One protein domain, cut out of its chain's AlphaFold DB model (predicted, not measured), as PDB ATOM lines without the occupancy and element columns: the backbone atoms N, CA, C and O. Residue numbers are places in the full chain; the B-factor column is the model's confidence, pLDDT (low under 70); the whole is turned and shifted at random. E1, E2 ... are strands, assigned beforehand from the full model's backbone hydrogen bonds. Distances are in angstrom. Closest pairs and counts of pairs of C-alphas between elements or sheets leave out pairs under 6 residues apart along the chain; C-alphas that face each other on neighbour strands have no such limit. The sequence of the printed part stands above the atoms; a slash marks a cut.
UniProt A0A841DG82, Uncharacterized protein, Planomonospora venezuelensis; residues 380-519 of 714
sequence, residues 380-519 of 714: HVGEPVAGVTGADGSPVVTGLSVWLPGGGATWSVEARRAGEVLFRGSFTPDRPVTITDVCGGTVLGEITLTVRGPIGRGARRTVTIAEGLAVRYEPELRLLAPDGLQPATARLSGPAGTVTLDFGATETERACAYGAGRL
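AT A GLANCE: This is residues 380 to 519 of the 714 residues of an uncharacterized protein of Planomonospora venezuelensis (UniProt A0A841DG82). Two lobes of strands stand end to end and make a loose rod. The first holds a twisted six-stranded sheet, with the small pair E3 and E6 loosely over part of one face; the second holds a three-stranded sheet, with the pair E12 and E13 beside its strand E11 and reaching the first lobe at E1 and E7. The printed part has 140 residues with thirteen named strands, E1 to E13 in chain order, and no named helix; the class is all strand. The large sheet runs E1, E2, E8, E7, E4, E5 and is mixed, while E9, E10, E11 are antiparallel. The radius of gyration of the C-alphas is 18.7 A, and the spans are 64 by 25 by 21 A.

HOW THE PARTS SIT: E1, residues 384 to 390, forms a hairpin with E2, residues 395 to 397; N 385 and O 396 are 2.8 A apart, within hydrogen-bond range. E2 runs on into E3, residues 400 to 404, at 76 degrees. E3 is antiparallel to E6, residues 433 to 435, with N 402 and O 435 at 2.8 A. E4, residues 411 to 417, and E5, residues 420 to 427, form a hairpin, with N 413 and O 425 at 2.8 A. E7, residues 444 to 452, is antiparallel to E4, with N 450 and O 414 at 2.8 A. E3 and E7 are near each other, with 7 pairs of C-alphas within 10 A. E8, residues 459 to 466, forms a hairpin with E7, N 449 and O 461 at 2.8 A, and is parallel to E2, N 397 and O 464 at 3.0 A. E9, residues 470 to 474, E10, residues 488 to 494, and E11, residues 497 to 503, form a meander, each strand the antiparallel neighbour of the one before; N 472 and O 491 are 2.9 A apart, N 490 and O 501 2.8 A. E12, residues 510 to 514, and E13, residues 517 to 519, form a hairpin, with N 514 and O 517 at 2.9 A. The closest C-alphas of E11 and E12 are those of Val 499 and Tyr 514, 7.7 A; of E1 and E13, Gly 390 and Leu 519, 4.8 A; of E7 and E13, Gly 445 and Gly 517, 5.5 A.

IN THESE COORDINATES: E1 begins at C-alpha 384, (-25.715, 46.774, -15.739). E7, the longest strand by residues, measures 23.5 A, E8 21.3 A, E5 20.9 A and E11 20.2 A. E13 ends at C-alpha 519, (-35.729, 39.142, -18.586).

THE WHOLE: The C-alphas farthest apart, Gly 408 and Pro 482, are 64.4 A apart. The printed part has no cut. The link from E9 to E10, residues 475 to 487, is long. Mean pLDDT of the printed part is 86.0; residues 392 to 394 and 440 are under 70.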
ATOM      1  N   HIS A 380     -21.926  47.523  -3.462       80.81
ATOM      2  CA  HIS A 380     -21.473  47.733  -4.827       80.81
ATOM      3  C   HIS A 380     -22.168  46.738  -5.747       80.81
ATOM      4  O   HIS A 380     -22.158  45.533  -5.492       80.81
ATOM      5  N   VAL A 381     -22.752  47.248  -6.824       81.06
ATOM      6  CA  VAL A 381     -23.247  46.423  -7.927       81.06
ATOM      7  C   VAL A 381     -22.276  46.506  -9.087       81.06
ATOM      8  O   VAL A 381     -21.649  47.545  -9.293       81.06
ATOM      9  N   GLY A 382     -22.162  45.415  -9.836       74.75
ATOM     10  CA  GLY A 382     -21.491  45.437 -11.130       74.75
ATOM     11  C   GLY A 382     -22.205  46.352 -12.129       74.75
ATOM     12  O   GLY A 382     -23.323  46.816 -11.892       74.75
ATOM     13  N   GLU A 383     -21.554  46.593 -13.263       72.94
ATOM     14  CA  GLU A 383     -22.166  47.332 -14.365       72.94
ATOM     15  C   GLU A 383     -23.439  46.614 -14.852       72.94
ATOM     16  O   GLU A 383     -23.444  45.381 -14.966       72.94
ATOM     17  N   PRO A 384     -24.532  47.353 -15.124       78.88
ATOM     18  CA  PRO A 384     -25.715  46.774 -15.739       78.88
ATOM     19  C   PRO A 384     -25.383  46.115 -17.076       78.88
ATOM     20  O   PRO A 384     -24.636  46.664 -17.887       78.88
ATOM     21  N   VAL A 385     -25.991  44.962 -17.338       83.00
ATOM     22  CA  VAL A 385     -25.883  44.292 -18.632       83.00
ATOM     23  C   VAL A 385     -26.633  45.127 -19.668       83.00
ATOM     24  O   VAL A 385     -27.857  45.255 -19.616       83.00
ATOM     25  N   ALA A 386     -25.891  45.723 -20.602       77.50
ATOM     26  CA  ALA A 386     -26.453  46.585 -21.636       77.50
ATOM     27  C   ALA A 386     -27.570  45.871 -22.412       77.50
ATOM     28  O   ALA A 386     -27.404  44.735 -22.853       77.50
ATOM     29  N   GLY A 387     -28.709  46.547 -22.575       76.12
ATOM     30  CA  GLY A 387     -29.862  46.008 -23.297       76.12
ATOM     31  C   GLY A 387     -30.622  44.895 -22.566       76.12
ATOM     32  O   GLY A 387     -31.454  44.241 -23.192       76.12
ATOM     33  N   VAL A 388     -30.374  44.662 -21.271       84.56
ATOM     34  CA  VAL A 388     -31.090  43.654 -20.474       84.56
ATOM     35  C   VAL A 388     -31.689  44.281 -19.219       84.56
ATOM     36  O   VAL A 388     -31.003  44.912 -18.416       84.56
ATOM     37  N   THR A 389     -32.989  44.069 -19.034       79.50
ATOM     38  CA  THR A 389     -33.740  44.532 -17.862       79.50
ATOM     39  C   THR A 389     -34.578  43.406 -17.258       79.50
ATOM     40  O   THR A 389     -34.820  42.376 -17.894       79.50
ATOM     41  N   GLY A 390     -34.995  43.571 -16.003       77.69
ATOM     42  CA  GLY A 390     -36.025  42.743 -15.385       77.69
ATOM     43  C   GLY A 390     -37.399  43.003 -16.007       77.69
ATOM     44  O   GLY A 390     -37.596  43.961 -16.754       77.69
ATOM     45  N   ALA A 391     -38.386  42.166 -15.681       72.75
ATOM     46  CA  ALA A 391     -39.762  42.329 -16.172       72.75
ATOM     47  C   ALA A 391     -40.419  43.669 -15.768       72.75
ATOM     48  O   ALA A 391     -41.375  44.104 -16.408       72.75
ATOM     49  N   ASP A 392     -39.909  44.310 -14.721       61.78
ATOM     50  CA  ASP A 392     -40.323  45.611 -14.196       61.78
ATOM     51  C   ASP A 392     -39.503  46.791 -14.761       61.78
ATOM     52  O   ASP A 392     -39.722  47.938 -14.370       61.78
ATOM     53  N   GLY A 393     -38.560  46.524 -15.674       63.59
ATOM     54  CA  GLY A 393     -37.646  47.515 -16.246       63.59
ATOM     55  C   GLY A 393     -36.409  47.812 -15.386       63.59
ATOM     56  O   GLY A 393     -35.626  48.696 -15.736       63.59
ATOM     57  N   SER A 394     -36.207  47.094 -14.275       66.56
ATOM     58  CA  SER A 394     -35.015  47.251 -13.434       66.56
ATOM     59  C   SER A 394     -33.734  46.829 -14.176       66.56
ATOM     60  O   SER A 394     -33.758  45.873 -14.958       66.56
ATOM     61  N   PRO A 395     -32.593  47.511 -13.963       73.75
ATOM     62  CA  PRO A 395     -31.326  47.091 -14.551       73.75
ATOM     63  C   PRO A 395     -30.898  45.732 -13.988       73.75
ATOM     64  O   PRO A 395     -30.989  45.495 -12.782       73.75
ATOM     65  N   VAL A 396     -30.395  44.860 -14.863       83.75
ATOM     66  CA  VAL A 396     -29.870  43.543 -14.480       83.75
ATOM     67  C   VAL A 396     -28.361  43.633 -14.319       83.75
ATOM     68  O   VAL A 396     -27.672  44.060 -15.241       83.75
ATOM     69  N   VAL A 397     -27.842  43.228 -13.161       86.06
ATOM     70  CA  VAL A 397     -26.400  43.247 -12.855       86.06
ATOM     71  C   VAL A 397     -25.853  41.829 -12.701       86.06
ATOM     72  O   VAL A 397     -26.588  40.900 -12.376       86.06
ATOM     73  N   THR A 398     -24.551  41.654 -12.919       86.38
ATOM     74  CA  THR A 398     -23.897  40.330 -12.902       86.38
ATOM     75  C   THR A 398     -23.151  40.016 -11.615       86.38
ATOM     76  O   THR A 398     -22.675  38.896 -11.452       86.38
ATOM     77  N   GLY A 399     -23.030  40.981 -10.705       82.69
ATOM     78  CA  GLY A 399     -22.279  40.811  -9.470       82.69
ATOM     79  C   GLY A 399     -22.684  41.808  -8.397       82.69
ATOM     80  O   GLY A 399     -23.175  42.906  -8.680       82.69
ATOM     81  N   LEU A 400     -22.456  41.400  -7.154       86.44
ATOM     82  CA  LEU A 400     -22.792  42.145  -5.953       86.44
ATOM     83  C   LEU A 400     -21.660  41.984  -4.945       86.44
ATOM     84  O   LEU A 400     -21.159  40.887  -4.732       86.44
ATOM     85  N   SER A 401     -21.261  43.074  -4.301       88.31
ATOM     86  CA  SER A 401     -20.346  43.007  -3.165       88.31
ATOM     87  C   SER A 401     -20.717  44.025  -2.102       88.31
ATOM     88  O   SER A 401     -21.369  45.034  -2.371       88.31
ATOM     89  N   VAL A 402     -20.315  43.753  -0.867       91.44
ATOM     90  CA  VAL A 402     -20.556  44.628   0.277       91.44
ATOM     91  C   VAL A 402     -19.229  45.071   0.846       91.44
ATOM     92  O   VAL A 402     -18.480  44.268   1.391       91.44
ATOM     93  N   TRP A 403     -18.953  46.362   0.764       90.94
ATOM     94  CA  TRP A 403     -17.887  46.979   1.529       90.94
ATOM     95  C   TRP A 403     -18.393  47.335   2.926       90.94
ATOM     96  O   TRP A 403     -19.417  48.004   3.076       90.94
ATOM     97  N   LEU A 404     -17.666  46.910   3.953       91.06
ATOM     98  CA  LEU A 404     -17.912  47.253   5.347       91.06
ATOM     99  C   LEU A 404     -16.785  48.152   5.869       91.06
ATOM    100  O   LEU A 404     -15.605  47.854   5.639       91.06
ATOM    101  N   PRO A 405     -17.113  49.221   6.611       86.50
ATOM    102  CA  PRO A 405     -16.112  50.041   7.277       86.50
ATOM    103  C   PRO A 405     -15.465  49.263   8.432       86.50
ATOM    104  O   PRO A 405     -16.098  48.413   9.058       86.50
ATOM    105  N   GLY A 406     -14.203  49.583   8.732       83.38
ATOM    106  CA  GLY A 406     -13.518  49.096   9.933       83.38
ATOM    107  C   GLY A 406     -13.983  49.810  11.207       83.38
ATOM    108  O   GLY A 406     -14.927  50.599  11.189       83.38
ATOM    109  N   GLY A 407     -13.281  49.583  12.319       79.94
ATOM    110  CA  GLY A 407     -13.577  50.234  13.603       79.94
ATOM    111  C   GLY A 407     -14.282  49.342  14.628       79.94
ATOM    112  O   GLY A 407     -14.740  49.837  15.656       79.94
ATOM    113  N   GLY A 408     -14.358  48.031  14.375       82.00
ATOM    114  CA  GLY A 408     -14.772  47.037  15.368       82.00
ATOM    115  C   GLY A 408     -16.261  47.060  15.724       82.00
ATOM    116  O   GLY A 408     -16.662  46.430  16.703       82.00
ATOM    117  N   ALA A 409     -17.082  47.784  14.958       86.56
ATOM    118  CA  ALA A 409     -18.533  47.644  15.002       86.56
ATOM    119  C   ALA A 409     -18.948  46.314  14.360       86.56
ATOM    120  O   ALA A 409     -18.310  45.843  13.417       86.56
ATOM    121  N   THR A 410     -20.018  45.714  14.876       88.94
ATOM    122  CA  THR A 410     -20.573  44.477  14.322       88.94
ATOM    123  C   THR A 410     -21.602  44.808  13.246       88.94
ATOM    124  O   THR A 410     -22.490  45.635  13.454       88.94
ATOM    125  N   TRP A 411     -21.469  44.148  12.102       91.62
ATOM    126  CA  TRP A 411     -22.278  44.303  10.904       91.62
ATOM    127  C   TRP A 411     -22.959  42.979  10.570       91.62
ATOM    128  O   TRP A 411     -22.285  41.975  10.358       91.62
ATOM    129  N   SER A 412     -24.282  42.975  10.484       92.12
ATOM    130  CA  SER A 412     -25.068  41.894   9.899       92.12
ATOM    131  C   SER A 412     -25.286  42.184   8.416       92.12
ATOM    132  O   SER A 412     -25.721  43.277   8.059       92.12
ATOM    133  N   VAL A 413     -24.961  41.226   7.555       93.44
ATOM    134  CA  VAL A 413     -25.232  41.266   6.114       93.44
ATOM    135  C   VAL A 413     -26.212  40.147   5.811       93.44
ATOM    136  O   VAL A 413     -25.934  38.993   6.124       93.44
ATOM    137  N   GLU A 414     -27.345  40.482   5.211       91.88
ATOM    138  CA  GLU A 414     -28.416  39.542   4.896       91.88
ATOM    139  C   GLU A 414     -28.910  39.760   3.466       91.88
ATOM    140  O   GLU A 414     -29.258  40.880   3.096       91.88
ATOM    141  N   ALA A 415     -28.959  38.700   2.663       90.62
ATOM    142  CA  ALA A 415     -29.559  38.705   1.334       90.62
ATOM    143  C   ALA A 415     -30.862  37.905   1.364       90.62
ATOM    144  O   ALA A 415     -30.865  36.748   1.791       90.62
ATOM    145  N   ARG A 416     -31.962  38.504   0.896       87.12
ATOM    146  CA  ARG A 416     -33.268  37.843   0.773       87.12
ATOM    147  C   ARG A 416     -33.809  37.867  -0.649       87.12
ATOM    148  O   ARG A 416     -33.671  38.878  -1.333       87.12
ATOM    149  N   ARG A 417     -34.523  36.815  -1.046       85.50
ATOM    150  CA  ARG A 417     -35.301  36.733  -2.291       85.50
ATOM    151  C   ARG A 417     -36.725  36.310  -1.957       85.50
ATOM    152  O   ARG A 417     -36.916  35.248  -1.385       85.50
ATOM    153  N   ALA A 418     -37.716  37.136  -2.295       76.81
ATOM    154  CA  ALA A 418     -39.130  36.861  -1.995       76.81
ATOM    155  C   ALA A 418     -39.381  36.405  -0.533       76.81
ATOM    156  O   ALA A 418     -40.166  35.501  -0.274       76.81
ATOM    157  N   GLY A 419     -38.664  37.007   0.426       75.25
ATOM    158  CA  GLY A 419     -38.738  36.668   1.854       75.25
ATOM    159  C   GLY A 419     -37.797  35.544   2.315       75.25
ATOM    160  O   GLY A 419     -37.424  35.538   3.486       75.25
ATOM    161  N   GLU A 420     -37.347  34.666   1.415       83.69
ATOM    162  CA  GLU A 420     -36.373  33.601   1.690       83.69
ATOM    163  C   GLU A 420     -34.981  34.192   1.952       83.69
ATOM    164  O   GLU A 420     -34.515  35.036   1.187       83.69
ATOM    165  N   VAL A 421     -34.297  33.749   3.012       88.62
ATOM    166  CA  VAL A 421     -32.913  34.150   3.313       88.62
ATOM    167  C   VAL A 421     -31.950  33.312   2.472       88.62
ATOM    168  O   VAL A 421     -31.833  32.110   2.679       88.62
ATOM    169  N   LEU A 422     -31.241  33.957   1.545       88.69
ATOM    170  CA  LEU A 422     -30.203  33.324   0.721       88.69
ATOM    171  C   LEU A 422     -28.852  33.287   1.440       88.69
ATOM    172  O   LEU A 422     -28.095  32.330   1.325       88.69
ATOM    173  N   PHE A 423     -28.544  34.351   2.179       90.44
ATOM    174  CA  PHE A 423     -27.286  34.505   2.896       90.44
ATOM    175  C   PHE A 423     -27.501  35.350   4.145       90.44
ATOM    176  O   PHE A 423     -28.211  36.357   4.105       90.44
ATOM    177  N   ARG A 424     -26.838  34.973   5.238       91.88
ATOM    178  CA  ARG A 424     -26.721  35.778   6.453       91.88
ATOM    179  C   ARG A 424     -25.317  35.613   7.022       91.88
ATOM    180  O   ARG A 424     -24.855  34.496   7.227       91.88
ATOM    181  N   GLY A 425     -24.657  36.728   7.310       91.25
ATOM    182  CA  GLY A 425     -23.338  36.749   7.932       91.25
ATOM    183  C   GLY A 425     -23.202  37.880   8.944       91.25
ATOM    184  O   GLY A 425     -23.821  38.935   8.800       91.25
ATOM    185  N   SER A 426     -22.382  37.661   9.970       92.44
ATOM    186  CA  SER A 426     -22.024  38.666  10.974       92.44
ATOM    187  C   SER A 426     -20.526  38.940  10.922       92.44
ATOM    188  O   SER A 426     -19.713  38.016  10.948       92.44
ATOM    189  N   PHE A 427     -20.155  40.215  10.846       92.56
ATOM    190  CA  PHE A 427     -18.789  40.663  10.606       92.56
ATOM    191  C   PHE A 427     -18.415  41.750  11.606       92.56
ATOM    192  O   PHE A 427     -19.142  42.721  11.768       92.56
ATOM    193  N   THR A 428     -17.256  41.631  12.253       92.62
ATOM    194  CA  THR A 428     -16.716  42.685  13.134       92.62
ATOM    195  C   THR A 428     -15.322  43.087  12.646       92.62
ATOM    196  O   THR A 428     -14.321  42.661  13.216       92.62
ATOM    197  N   PRO A 429     -15.234  43.823  11.526       90.31
ATOM    198  CA  PRO A 429     -13.966  44.174  10.909       90.31
ATOM    199  C   PRO A 429     -13.231  45.269  11.699       90.31
ATOM    200  O   PRO A 429     -13.758  46.357  11.938       90.31
ATOM    201  N   ASP A 430     -11.968  45.020  12.051       87.19
ATOM    202  CA  ASP A 430     -11.094  46.058  12.619       87.19
ATOM    203  C   ASP A 430     -10.648  47.069  11.550       87.19
ATOM    204  O   ASP A 430     -10.565  48.270  11.810       87.19
ATOM    205  N   ARG A 431     -10.436  46.597  10.314       88.38
ATOM    206  CA  ARG A 431     -10.100  47.387   9.116       88.38
ATOM    207  C   ARG A 431     -11.159  47.183   8.026       88.38
ATOM    208  O   ARG A 431     -11.752  46.109   8.011       88.38
ATOM    209  N   PRO A 432     -11.372  48.141   7.105       89.38
ATOM    210  CA  PRO A 432     -12.363  47.981   6.044       89.38
ATOM    211  C   PRO A 432     -12.189  46.683   5.243       89.38
ATOM    212  O   PRO A 432     -11.058  46.285   4.951       89.38
ATOM    213  N   VAL A 433     -13.301  46.041   4.882       92.94
ATOM    214  CA  VAL A 433     -13.331  44.752   4.169       92.94
ATOM    215  C   VAL A 433     -14.401  44.764   3.080       92.94
ATOM    216  O   VAL A 433     -15.444  45.384   3.259       92.94
ATOM    217  N   THR A 434     -14.164  44.063   1.971       92.50
ATOM    218  CA  THR A 434     -15.169  43.825   0.925       92.50
ATOM    219  C   THR A 434     -15.556  42.351   0.919       92.50
ATOM    220  O   THR A 434     -14.690  41.485   0.824       92.50
ATOM    221  N   ILE A 435     -16.852  42.075   1.011       90.69
ATOM    222  CA  ILE A 435     -17.454  40.746   0.946       90.69
ATOM    223  C   ILE A 435     -18.017  40.574  -0.464       90.69
ATOM    224  O   ILE A 435     -18.893  41.335  -0.865       90.69
ATOM    225  N   THR A 436     -17.504  39.613  -1.225       86.38
ATOM    226  CA  THR A 436     -17.925  39.364  -2.615       86.38
ATOM    227  C   THR A 436     -18.926  38.221  -2.740       86.38
ATOM    228  O   THR A 436     -19.755  38.245  -3.637       86.38
ATOM    229  N   ASP A 437     -18.891  37.247  -1.830       81.50
ATOM    230  CA  ASP A 437     -19.818  36.112  -1.818       81.50
ATOM    231  C   ASP A 437     -20.979  36.372  -0.848       81.50
ATOM    232  O   ASP A 437     -21.072  35.805   0.237       81.50
ATOM    233  N   VAL A 438     -21.828  37.337  -1.201       79.00
ATOM    234  CA  VAL A 438     -22.959  37.775  -0.361       79.00
ATOM    235  C   VAL A 438     -24.239  36.984  -0.622       79.00
ATOM    236  O   VAL A 438     -25.307  37.375  -0.151       79.00
ATOM    237  N   CYS A 439     -24.151  35.896  -1.390       75.31
ATOM    238  CA  CYS A 439     -25.294  35.072  -1.768       75.31
ATOM    239  C   CYS A 439     -25.033  33.555  -1.741       75.31
ATOM    240  O   CYS A 439     -25.991  32.798  -1.878       75.31
ATOM    241  N   GLY A 440     -23.790  33.099  -1.535       66.81
ATOM    242  CA  GLY A 440     -23.465  31.682  -1.344       66.81
ATOM    243  C   GLY A 440     -23.568  30.814  -2.604       66.81
ATOM    244  O   GLY A 440     -23.576  29.588  -2.494       66.81
ATOM    245  N   GLY A 441     -23.678  31.422  -3.791       71.50
ATOM    246  CA  GLY A 441     -23.807  30.739  -5.080       71.50
ATOM    247  C   GLY A 441     -24.454  31.614  -6.157       71.50
ATOM    248  O   GLY A 441     -24.818  32.756  -5.890       71.50
ATOM    249  N   THR A 442     -24.629  31.056  -7.362       74.94
ATOM    250  CA  THR A 442     -25.207  31.766  -8.513       74.94
ATOM    251  C   THR A 442     -26.620  32.260  -8.227       74.94
ATOM    252  O   THR A 442     -27.535  31.442  -8.070       74.94
ATOM    253  N   VAL A 443     -26.837  33.577  -8.268       78.00
ATOM    254  CA  VAL A 443     -28.186  34.138  -8.091       78.00
ATOM    255  C   VAL A 443     -28.803  34.696  -9.364       78.00
ATOM    256  O   VAL A 443     -28.171  35.387 -10.164       78.00
ATOM    257  N   LEU A 444     -30.094  34.398  -9.512       83.12
ATOM    258  CA  LEU A 444     -30.968  34.884 -10.569       83.12
ATOM    259  C   LEU A 444     -32.242  35.461  -9.939       83.12
ATOM    260  O   LEU A 444     -32.904  34.782  -9.148       83.12
ATOM    261  N   GLY A 445     -32.597  36.686 -10.321       82.00
ATOM    262  CA  GLY A 445     -33.817  37.374  -9.902       82.00
ATOM    263  C   GLY A 445     -33.578  38.563  -8.973       82.00
ATOM    264  O   GLY A 445     -32.447  39.003  -8.765       82.00
ATOM    265  N   GLU A 446     -34.670  39.110  -8.442       83.25
ATOM    266  CA  GLU A 446     -34.624  40.235  -7.510       83.25
ATOM    267  C   GLU A 446     -34.169  39.775  -6.119       83.25
ATOM    268  O   GLU A 446     -34.740  38.859  -5.521       83.25
ATOM    269  N   ILE A 447     -33.147  40.439  -5.588       86.00
ATOM    270  CA  ILE A 447     -32.608  40.212  -4.251       86.00
ATOM    271  C   ILE A 447     -32.650  41.522  -3.487       86.00
ATOM    272  O   ILE A 447     -32.235  42.564  -3.989       86.00
ATOM    273  N   THR A 448     -33.073  41.460  -2.231       85.38
ATOM    274  CA  THR A 448     -32.908  42.544  -1.268       85.38
ATOM    275  C   THR A 448     -31.747  42.231  -0.336       85.38
ATOM    276  O   THR A 448     -31.834  41.347   0.513       85.38
ATOM    277  N   LEU A 449     -30.667  42.991  -0.475       87.88
ATOM    278  CA  LEU A 449     -29.519  42.969   0.414       87.88
ATOM    279  C   LEU A 449     -29.687  44.016   1.515       87.88
ATOM    280  O   LEU A 449     -29.913  45.194   1.238       87.88
ATOM    281  N   THR A 450     -29.541  43.598   2.763       87.94
ATOM    282  CA  THR A 450     -29.648  44.442   3.949       87.94
ATOM    283  C   THR A 450     -28.361  44.328   4.751       87.94
ATOM    284  O   THR A 450     -27.955  43.242   5.146       87.94
ATOM    285  N   VAL A 451     -27.716  45.462   5.002       90.44
ATOM    286  CA  VAL A 451     -26.522  45.586   5.833       90.44
ATOM    287  C   VAL A 451     -26.868  46.431   7.048       90.44
ATOM    288  O   VAL A 451     -27.220  47.605   6.925       90.44
ATOM    289  N   ARG A 452     -26.764  45.849   8.237       89.75
ATOM    290  CA  ARG A 452     -27.102  46.491   9.507       89.75
ATOM    291  C   ARG A 452     -25.897  46.527  10.415       89.75
ATOM    292  O   ARG A 452     -25.338  45.492  10.742       89.75
ATOM    293  N   GLY A 453     -25.539  47.719  10.859       88.56
ATOM    294  CA  GLY A 453     -24.594  47.915  11.950       88.56
ATOM    295  C   GLY A 453     -25.201  48.860  12.977       88.56
ATOM    296  O   GLY A 453     -26.407  48.766  13.246       88.56
ATOM    297  N   PRO A 454     -24.419  49.811  13.504       87.94
ATOM    298  CA  PRO A 454     -24.943  50.806  14.426       87.94
ATOM    299  C   PRO A 454     -26.135  51.565  13.833       87.94
ATOM    300  O   PRO A 454     -26.209  51.755  12.614       87.94
ATOM    301  N   ILE A 455     -27.082  51.997  14.666       86.25
ATOM    302  CA  ILE A 455     -28.282  52.719  14.217       86.25
ATOM    303  C   ILE A 455     -27.868  53.966  13.429       86.25
ATOM    304  O   ILE A 455     -26.911  54.667  13.765       86.25
ATOM    305  N   GLY A 456     -28.564  54.228  12.329       77.06
ATOM    306  CA  GLY A 456     -28.245  55.288  11.379       77.06
ATOM    307  C   GLY A 456     -27.012  54.994  10.523       77.06
ATOM    308  O   GLY A 456     -26.544  55.886   9.813       77.06
ATOM    309  N   ARG A 457     -26.453  53.777  10.572       78.44
ATOM    310  CA  ARG A 457     -25.298  53.371   9.758       78.44
ATOM    311  C   ARG A 457     -25.552  52.132   8.903       78.44
ATOM    312  O   ARG A 457     -24.586  51.545   8.455       78.44
ATOM    313  N   GLY A 458     -26.798  51.732   8.648       79.75
ATOM    314  CA  GLY A 458     -27.114  50.627   7.733       79.75
ATOM    315  C   GLY A 458     -27.118  51.002   6.243       79.75
ATOM    316  O   GLY A 458     -27.010  52.172   5.872       79.75
ATOM    317  N   ALA A 459     -27.282  49.989   5.392       78.38
ATOM    318  CA  ALA A 459     -27.589  50.122   3.972       78.38
ATOM    319  C   ALA A 459     -28.570  49.021   3.550       78.38
ATOM    320  O   ALA A 459     -28.457  47.886   3.997       78.38
ATOM    321  N   ARG A 460     -29.512  49.328   2.657       79.75
ATOM    322  CA  ARG A 460     -30.396  48.330   2.044       79.75
ATOM    323  C   ARG A 460     -30.482  48.576   0.547       79.75
ATOM    324  O   ARG A 460     -30.689  49.713   0.117       79.75
ATOM    325  N   ARG A 461     -30.313  47.526  -0.251       76.38
ATOM    326  CA  ARG A 461     -30.278  47.589  -1.713       76.38
ATOM    327  C   ARG A 461     -31.061  46.420  -2.300       76.38
ATOM    328  O   ARG A 461     -30.730  45.273  -2.036       76.38
ATOM    329  N   THR A 462     -32.076  46.732  -3.099       80.12
ATOM    330  CA  THR A 462     -32.797  45.750  -3.916       80.12
ATOM    331  C   THR A 462     -32.257  45.819  -5.338       80.12
ATOM    332  O   THR A 462     -32.126  46.919  -5.879       80.12
ATOM    333  N   VAL A 463     -31.870  44.676  -5.896       80.56
ATOM    334  CA  VAL A 463     -31.194  44.550  -7.194       80.56
ATOM    335  C   VAL A 463     -31.696  43.320  -7.931       80.56
ATOM    336  O   VAL A 463     -31.852  42.262  -7.327       80.56
ATOM    337  N   THR A 464     -31.888  43.442  -9.240       83.44
ATOM    338  CA  THR A 464     -32.128  42.291 -10.113       83.44
ATOM    339  C   THR A 464     -30.781  41.753 -10.571       83.44
ATOM    340  O   THR A 464     -30.042  42.430 -11.286       83.44
ATOM    341  N   ILE A 465     -30.435  40.547 -10.126       86.38
ATOM    342  CA  ILE A 465     -29.150  39.913 -10.424       86.38
ATOM    343  C   ILE A 465     -29.353  38.786 -11.428       86.38
ATOM    344  O   ILE A 465     -30.299  38.006 -11.327       86.38
ATOM    345  N   ALA A 466     -28.442  38.694 -12.391       87.56
ATOM    346  CA  ALA A 466     -28.222  37.491 -13.171       87.56
ATOM    347  C   ALA A 466     -26.723  37.197 -13.204       87.56
ATOM    348  O   ALA A 466     -25.988  37.669 -14.074       87.56
ATOM    349  N   GLU A 467     -26.254  36.467 -12.196       85.62
ATOM    350  CA  GLU A 467     -24.828  36.247 -11.989       85.62
ATOM    351  C   GLU A 467     -24.209  35.451 -13.144       85.62
ATOM    352  O   GLU A 467     -24.751  34.441 -13.594       85.62
ATOM    353  N   GLY A 468     -23.082  35.948 -13.662       85.00
ATOM    354  CA  GLY A 468     -22.400  35.357 -14.817       85.00
ATOM    355  C   GLY A 468     -23.143  35.487 -16.153       85.00
ATOM    356  O   GLY A 468     -22.742  34.844 -17.124       85.00
ATOM    357  N   LEU A 469     -24.214  36.288 -16.230       90.62
ATOM    358  CA  LEU A 469     -24.915  36.548 -17.485       90.62
ATOM    359  C   LEU A 469     -24.050  37.387 -18.433       90.62
ATOM    360  O   LEU A 469     -23.571  38.462 -18.083       90.62
ATOM    361  N   ALA A 470     -23.932  36.928 -19.673       91.00
ATOM    362  CA  ALA A 470     -23.408  37.692 -20.793       91.00
ATOM    363  C   ALA A 470     -24.453  37.753 -21.911       91.00
ATOM    364  O   ALA A 470     -25.188  36.789 -22.142       91.00
ATOM    365  N   VAL A 471     -24.490  38.874 -22.628       91.88
ATOM    366  CA  VAL A 471     -25.340  39.063 -23.805       91.88
ATOM    367  C   VAL A 471     -24.493  39.527 -24.982       91.88
ATOM    368  O   VAL A 471     -23.548  40.298 -24.816       91.88
ATOM    369  N   ARG A 472     -24.817  39.038 -26.178       94.25
ATOM    370  CA  ARG A 472     -24.267  39.521 -27.447       94.25
ATOM    371  C   ARG A 472     -25.404  39.830 -28.405       94.25
ATOM    372  O   ARG A 472     -26.364  39.064 -28.472       94.25
ATOM    373  N   TYR A 473     -25.267  40.925 -29.141       90.81
ATOM    374  CA  TYR A 473     -26.207  41.343 -30.173       90.81
ATOM    375  C   TYR A 473     -25.506  41.325 -31.527       90.81
ATOM    376  O   TYR A 473     -24.382  41.809 -31.651       90.81
ATOM    377  N   GLU A 474     -26.171  40.766 -32.530       95.00
ATOM    378  CA  GLU A 474     -25.722  40.771 -33.919       95.00
ATOM    379  C   GLU A 474     -26.840  41.381 -34.782       95.00
ATOM    380  O   GLU A 474     -27.897  40.757 -34.911       95.00
ATOM    381  N   PRO A 475     -26.664  42.595 -35.346       92.69
ATOM    382  CA  PRO A 475     -25.523  43.507 -35.173       92.69
ATOM    383  C   PRO A 475     -25.449  44.128 -33.760       92.69
ATOM    384  O   PRO A 475     -26.444  44.157 -33.039       92.69
ATOM    385  N   GLU A 476     -24.283  44.671 -33.384       85.88
ATOM    386  CA  GLU A 476     -24.067  45.308 -32.066       85.88
ATOM    387  C   GLU A 476     -24.960  46.538 -31.835       85.88
ATOM    388  O   GLU A 476     -25.398  46.792 -30.715       85.88
ATOM    389  N   LEU A 477     -25.251  47.285 -32.903       85.81
ATOM    390  CA  LEU A 477     -26.189  48.401 -32.928       85.81
ATOM    391  C   LEU A 477     -27.074  48.271 -34.164       85.81
ATOM    392  O   LEU A 477     -26.584  48.262 -35.295       85.81
ATOM    393  N   ARG A 478     -28.386  48.207 -33.954       90.62
ATOM    394  CA  ARG A 478     -29.368  48.145 -35.037       90.62
ATOM    395  C   ARG A 478     -29.524  49.518 -35.663       90.62
ATOM    396  O   ARG A 478     -30.012  50.442 -35.013       90.62
ATOM    397  N   LEU A 479     -29.122  49.651 -36.919       92.31
ATOM    398  CA  LEU A 479     -29.308  50.888 -37.664       92.31
ATOM    399  C   LEU A 479     -30.708  50.934 -38.271       92.31
ATOM    400  O   LEU A 479     -31.388  49.911 -38.404       92.31
ATOM    401  N   LEU A 480     -31.131  52.136 -38.647       91.56
ATOM    402  CA  LEU A 480     -32.346  52.295 -39.429       91.56
ATOM    403  C   LEU A 480     -32.150  51.730 -40.836       91.56
ATOM    404  O   LEU A 480     -31.087  51.842 -41.445       91.56
ATOM    405  N   ALA A 481     -33.215  51.133 -41.334       91.69
ATOM    406  CA  ALA A 481     -33.422  50.629 -42.672       91.69
ATOM    407  C   ALA A 481     -34.713  51.268 -43.230       91.69
ATOM    408  O   ALA A 481     -35.482  51.862 -42.468       91.69
ATOM    409  N   PRO A 482     -34.984  51.165 -44.542       84.19
ATOM    410  CA  PRO A 482     -36.177  51.771 -45.143       84.19
ATOM    411  C   PRO A 482     -37.499  51.373 -44.469       84.19
ATOM    412  O   PRO A 482     -38.401  52.203 -44.355       84.19
ATOM    413  N   ASP A 483     -37.575  50.138 -43.963       80.62
ATOM    414  CA  ASP A 483     -38.775  49.551 -43.357       80.62
ATOM    415  C   ASP A 483     -38.745  49.526 -41.816       80.62
ATOM    416  O   ASP A 483     -39.544  48.830 -41.197       80.62
ATOM    417  N   GLY A 484     -37.829  50.252 -41.164       89.00
ATOM    418  CA  GLY A 484     -37.717  50.280 -39.699       89.00
ATOM    419  C   GLY A 484     -36.294  50.033 -39.219       89.00
ATOM    420  O   GLY A 484     -35.356  50.636 -39.724       89.00
ATOM    421  N   LEU A 485     -36.108  49.153 -38.241       91.75
ATOM    422  CA  LEU A 485     -34.786  48.731 -37.784       91.75
ATOM    423  C   LEU A 485     -34.254  47.566 -38.618       91.75
ATOM    424  O   LEU A 485     -35.004  46.712 -39.088       91.75
ATOM    425  N   GLN A 486     -32.933  47.462 -38.722       94.56
ATOM    426  CA  GLN A 486     -32.297  46.229 -39.180       94.56
ATOM    427  C   GLN A 486     -32.724  45.035 -38.298       94.56
ATOM    428  O   GLN A 486     -32.897  45.207 -37.079       94.56
ATOM    429  N   PRO A 487     -32.891  43.828 -38.874       95.31
ATOM    430  CA  PRO A 487     -33.060  42.608 -38.093       95.31
ATOM    431  C   PRO A 487     -31.883  42.406 -37.141       95.31
ATOM    432  O   PRO A 487     -30.760  42.811 -37.446       95.31
ATOM    433  N   ALA A 488     -32.139  41.781 -35.997       95.44
ATOM    434  CA  ALA A 488     -31.083  41.452 -35.050       95.44
ATOM    435  C   ALA A 488     -31.339  40.136 -34.338       95.44
ATOM    436  O   ALA A 488     -32.486  39.746 -34.125       95.44
ATOM    437  N   THR A 489     -30.255  39.521 -33.887       97.44
ATOM    438  CA  THR A 489     -30.276  38.358 -33.012       97.44
ATOM    439  C   THR A 489     -29.594  38.717 -31.697       97.44
ATOM    440  O   THR A 489     -28.487  39.255 -31.679       97.44
ATOM    441  N   ALA A 490     -30.248  38.419 -30.576       96.44
ATOM    442  CA  ALA A 490     -29.661  38.510 -29.246       96.44
ATOM    443  C   ALA A 490     -29.363  37.107 -28.719       96.44
ATOM    444  O   ALA A 490     -30.245  36.245 -28.707       96.44
ATOM    445  N   ARG A 491     -28.139  36.882 -28.240       96.75
ATOM    446  CA  ARG A 491     -27.716  35.631 -27.604       96.75
ATOM    447  C   ARG A 491     -27.319  35.891 -26.157       96.75
ATOM    448  O   ARG A 491     -26.331  36.574 -25.899       96.75
ATOM    449  N   LEU A 492     -28.070  35.309 -25.229       94.50
ATOM    450  CA  LEU A 492     -27.731  35.257 -23.811       94.50
ATOM    451  C   LEU A 492     -26.954  33.980 -23.529       94.50
ATOM    452  O   LEU A 492     -27.343  32.913 -24.003       94.50
ATOM    453  N   SER A 493     -25.921  34.067 -22.703       93.56
ATOM    454  CA  SER A 493     -25.173  32.917 -22.197       93.56
ATOM    455  C   SER A 493     -24.823  33.126 -20.730       93.56
ATOM    456  O   SER A 493     -24.429  34.224 -20.350       93.56
ATOM    457  N   GLY A 494     -24.915  32.075 -19.924       90.62
ATOM    458  CA  GLY A 494     -24.567  32.124 -18.508       90.62
ATOM    459  C   GLY A 494     -24.963  30.832 -17.795       90.62
ATOM    460  O   GLY A 494     -25.268  29.834 -18.458       90.62
ATOM    461  N   PRO A 495     -24.993  30.826 -16.454       86.62
ATOM    462  CA  PRO A 495     -25.216  29.613 -15.667       86.62
ATOM    463  C   PRO A 495     -26.568  28.924 -15.892       86.62
ATOM    464  O   PRO A 495     -26.662  27.711 -15.737       86.62
ATOM    465  N   ALA A 496     -27.611  29.665 -16.288       87.12
ATOM    466  CA  ALA A 496     -28.922  29.089 -16.607       87.12
ATOM    467  C   ALA A 496     -29.035  28.572 -18.055       87.12
ATOM    468  O   ALA A 496     -30.122  28.203 -18.496       87.12
ATOM    469  N   GLY A 497     -27.928  28.556 -18.805       90.50
ATOM    470  CA  GLY A 497     -27.867  28.097 -20.189       90.50
ATOM    471  C   GLY A 497     -27.789  29.234 -21.207       90.50
ATOM    472  O   GLY A 497     -27.437  30.374 -20.886       90.50
ATOM    473  N   THR A 498     -28.087  28.890 -22.463       94.50
ATOM    474  CA  THR A 498     -28.046  29.802 -23.616       94.50
ATOM    475  C   THR A 498     -29.444  29.996 -24.189       94.50
ATOM    476  O   THR A 498     -30.153  29.021 -24.425       94.50
ATOM    477  N   VAL A 499     -29.823  31.247 -24.451       95.38
ATOM    478  CA  VAL A 499     -31.101  31.618 -25.082       95.38
ATOM    479  C   VAL A 499     -30.805  32.521 -26.273       95.38
ATOM    480  O   VAL A 499     -29.972  33.417 -26.173       95.38
ATOM    481  N   THR A 500     -31.461  32.273 -27.408       96.69
ATOM    482  CA  THR A 500     -31.332  33.095 -28.621       96.69
ATOM    483  C   THR A 500     -32.700  33.638 -29.015       96.69
ATOM    484  O   THR A 500     -33.683  32.897 -28.991       96.69
ATOM    485  N   LEU A 501     -32.764  34.928 -29.341       97.06
ATOM    486  CA  LEU A 501     -33.980  35.629 -29.747       97.06
ATOM    487  C   LEU A 501     -33.715  36.435 -31.013       97.06
ATOM    488  O   LEU A 501     -32.734  37.175 -31.065       97.06
ATOM    489  N   ASP A 502     -34.634  36.353 -31.969       97.25
ATOM    490  CA  ASP A 502     -34.621  37.181 -33.172       97.25
ATOM    491  C   ASP A 502     -35.607  38.347 -33.043       97.25
ATOM    492  O   ASP A 502     -36.663  38.219 -32.409       97.25
ATOM    493  N   PHE A 503     -35.239  39.473 -33.650       96.31
ATOM    494  CA  PHE A 503     -35.970  40.735 -33.637       96.31
ATOM    495  C   PHE A 503     -36.216  41.212 -35.067       96.31
ATOM    496  O   PHE A 503     -35.273  41.406 -35.842       96.31
ATOM    497  N   GLY A 504     -37.486  41.439 -35.400       92.12
ATOM    498  CA  GLY A 504     -37.918  42.047 -36.657       92.12
ATOM    499  C   GLY A 504     -37.783  43.573 -36.674       92.12
ATOM    500  O   GLY A 504     -37.407  44.198 -35.683       92.12
ATOM    501  N   ALA A 505     -38.126  44.197 -37.805       88.06
ATOM    502  CA  ALA A 505     -37.899  45.627 -38.055       88.06
ATOM    503  C   ALA A 505     -38.622  46.587 -37.090       88.06
ATOM    504  O   ALA A 505     -38.210  47.734 -36.925       88.06
ATOM    505  N   THR A 506     -39.675  46.121 -36.426       83.56
ATOM    506  CA  THR A 506     -40.504  46.909 -35.501       83.56
ATOM    507  C   THR A 506     -40.319  46.525 -34.043       83.56
ATOM    508  O   THR A 506     -40.743  47.257 -33.151       83.56
ATOM    509  N   GLU A 507     -39.711  45.371 -33.788       85.31
ATOM    510  CA  GLU A 507     -39.585  44.805 -32.453       85.31
ATOM    511  C   GLU A 507     -38.359  45.404 -31.780       85.31
ATOM    512  O   GLU A 507     -37.229  45.061 -32.119       85.31
ATOM    513  N   THR A 508     -38.555  46.316 -30.835       83.62
ATOM    514  CA  THR A 508     -37.459  46.943 -30.081       83.62
ATOM    515  C   THR A 508     -37.074  46.150 -28.844       83.62
ATOM    516  O   THR A 508     -35.932  46.228 -28.397       83.62
ATOM    517  N   GLU A 509     -38.010  45.374 -28.302       88.06
ATOM    518  CA  GLU A 509     -37.826  44.592 -27.093       88.06
ATOM    519  C   GLU A 509     -38.537  43.243 -27.168       88.06
ATOM    520  O   GLU A 509     -39.532  43.077 -27.876       88.06
ATOM    521  N   ARG A 510     -38.025  42.268 -26.419       88.69
ATOM    522  CA  ARG A 510     -38.635  40.947 -26.306       88.69
ATOM    523  C   ARG A 510     -38.321  40.337 -24.952       88.69
ATOM    524  O   ARG A 510     -37.183  40.367 -24.489       88.69
ATOM    525  N   ALA A 511     -39.340  39.769 -24.317       89.25
ATOM    526  CA  ALA A 511     -39.173  39.070 -23.052       89.25
ATOM    527  C   ALA A 511     -38.810  37.597 -23.276       89.25
ATOM    528  O   ALA A 511     -39.359  36.946 -24.167       89.25
ATOM    529  N   CYS A 512     -37.954  37.050 -22.418       90.94
ATOM    530  CA  CYS A 512     -37.685  35.619 -22.352       90.94
ATOM    531  C   CYS A 512     -37.597  35.126 -20.908       90.94
ATOM    532  O   CYS A 512     -37.305  35.881 -19.979       90.94
ATOM    533  N   ALA A 513     -37.835  33.830 -20.727       89.50
ATOM    534  CA  ALA A 513     -37.489  33.150 -19.490       89.50
ATOM    535  C   ALA A 513     -35.972  32.902 -19.454       89.50
ATOM    536  O   ALA A 513     -35.384  32.508 -20.462       89.50
ATOM    537  N   TYR A 514     -35.347  33.135 -18.302       87.56
ATOM    538  CA  TYR A 514     -33.941  32.818 -18.063       87.56
ATOM    539  C   TYR A 514     -33.766  32.333 -16.620       87.56
ATOM    540  O   TYR A 514     -33.958  33.090 -15.664       87.56
ATOM    541  N   GLY A 515     -33.459  31.045 -16.450       82.38
ATOM    542  CA  GLY A 515     -33.559  30.379 -15.148       82.38
ATOM    543  C   GLY A 515     -34.990  30.438 -14.599       82.38
ATOM    544  O   GLY A 515     -35.941  30.148 -15.320       82.38
ATOM    545  N   ALA A 516     -35.144  30.839 -13.334       73.94
ATOM    546  CA  ALA A 516     -36.450  31.048 -12.697       73.94
ATOM    547  C   ALA A 516     -37.043  32.455 -12.939       73.94
ATOM    548  O   ALA A 516     -38.144  32.745 -12.479       73.94
ATOM    549  N   GLY A 517     -36.308  33.342 -13.619       78.62
ATOM    550  CA  GLY A 517     -36.689  34.735 -13.834       78.62
ATOM    551  C   GLY A 517     -37.176  35.029 -15.252       78.62
ATOM    552  O   GLY A 517     -37.032  34.227 -16.178       78.62
ATOM    553  N   ARG A 518     -37.723  36.234 -15.429       85.38
ATOM    554  CA  ARG A 518     -38.100  36.795 -16.730       85.38
ATOM    555  C   ARG A 518     -37.266  38.043 -16.997       85.38
ATOM    556  O   ARG A 518     -37.291  38.981 -16.202       85.38
ATOM    557  N   LEU A 519     -36.553  38.033 -18.116       88.69
ATOM    558  CA  LEU A 519     -35.729  39.142 -18.586       88.69
ATOM    559  C   LEU A 519     -36.378  39.774 -19.814       88.69
ATOM    560  O   LEU A 519     -37.051  39.090 -20.588       88.69
TER     561      LEU A 519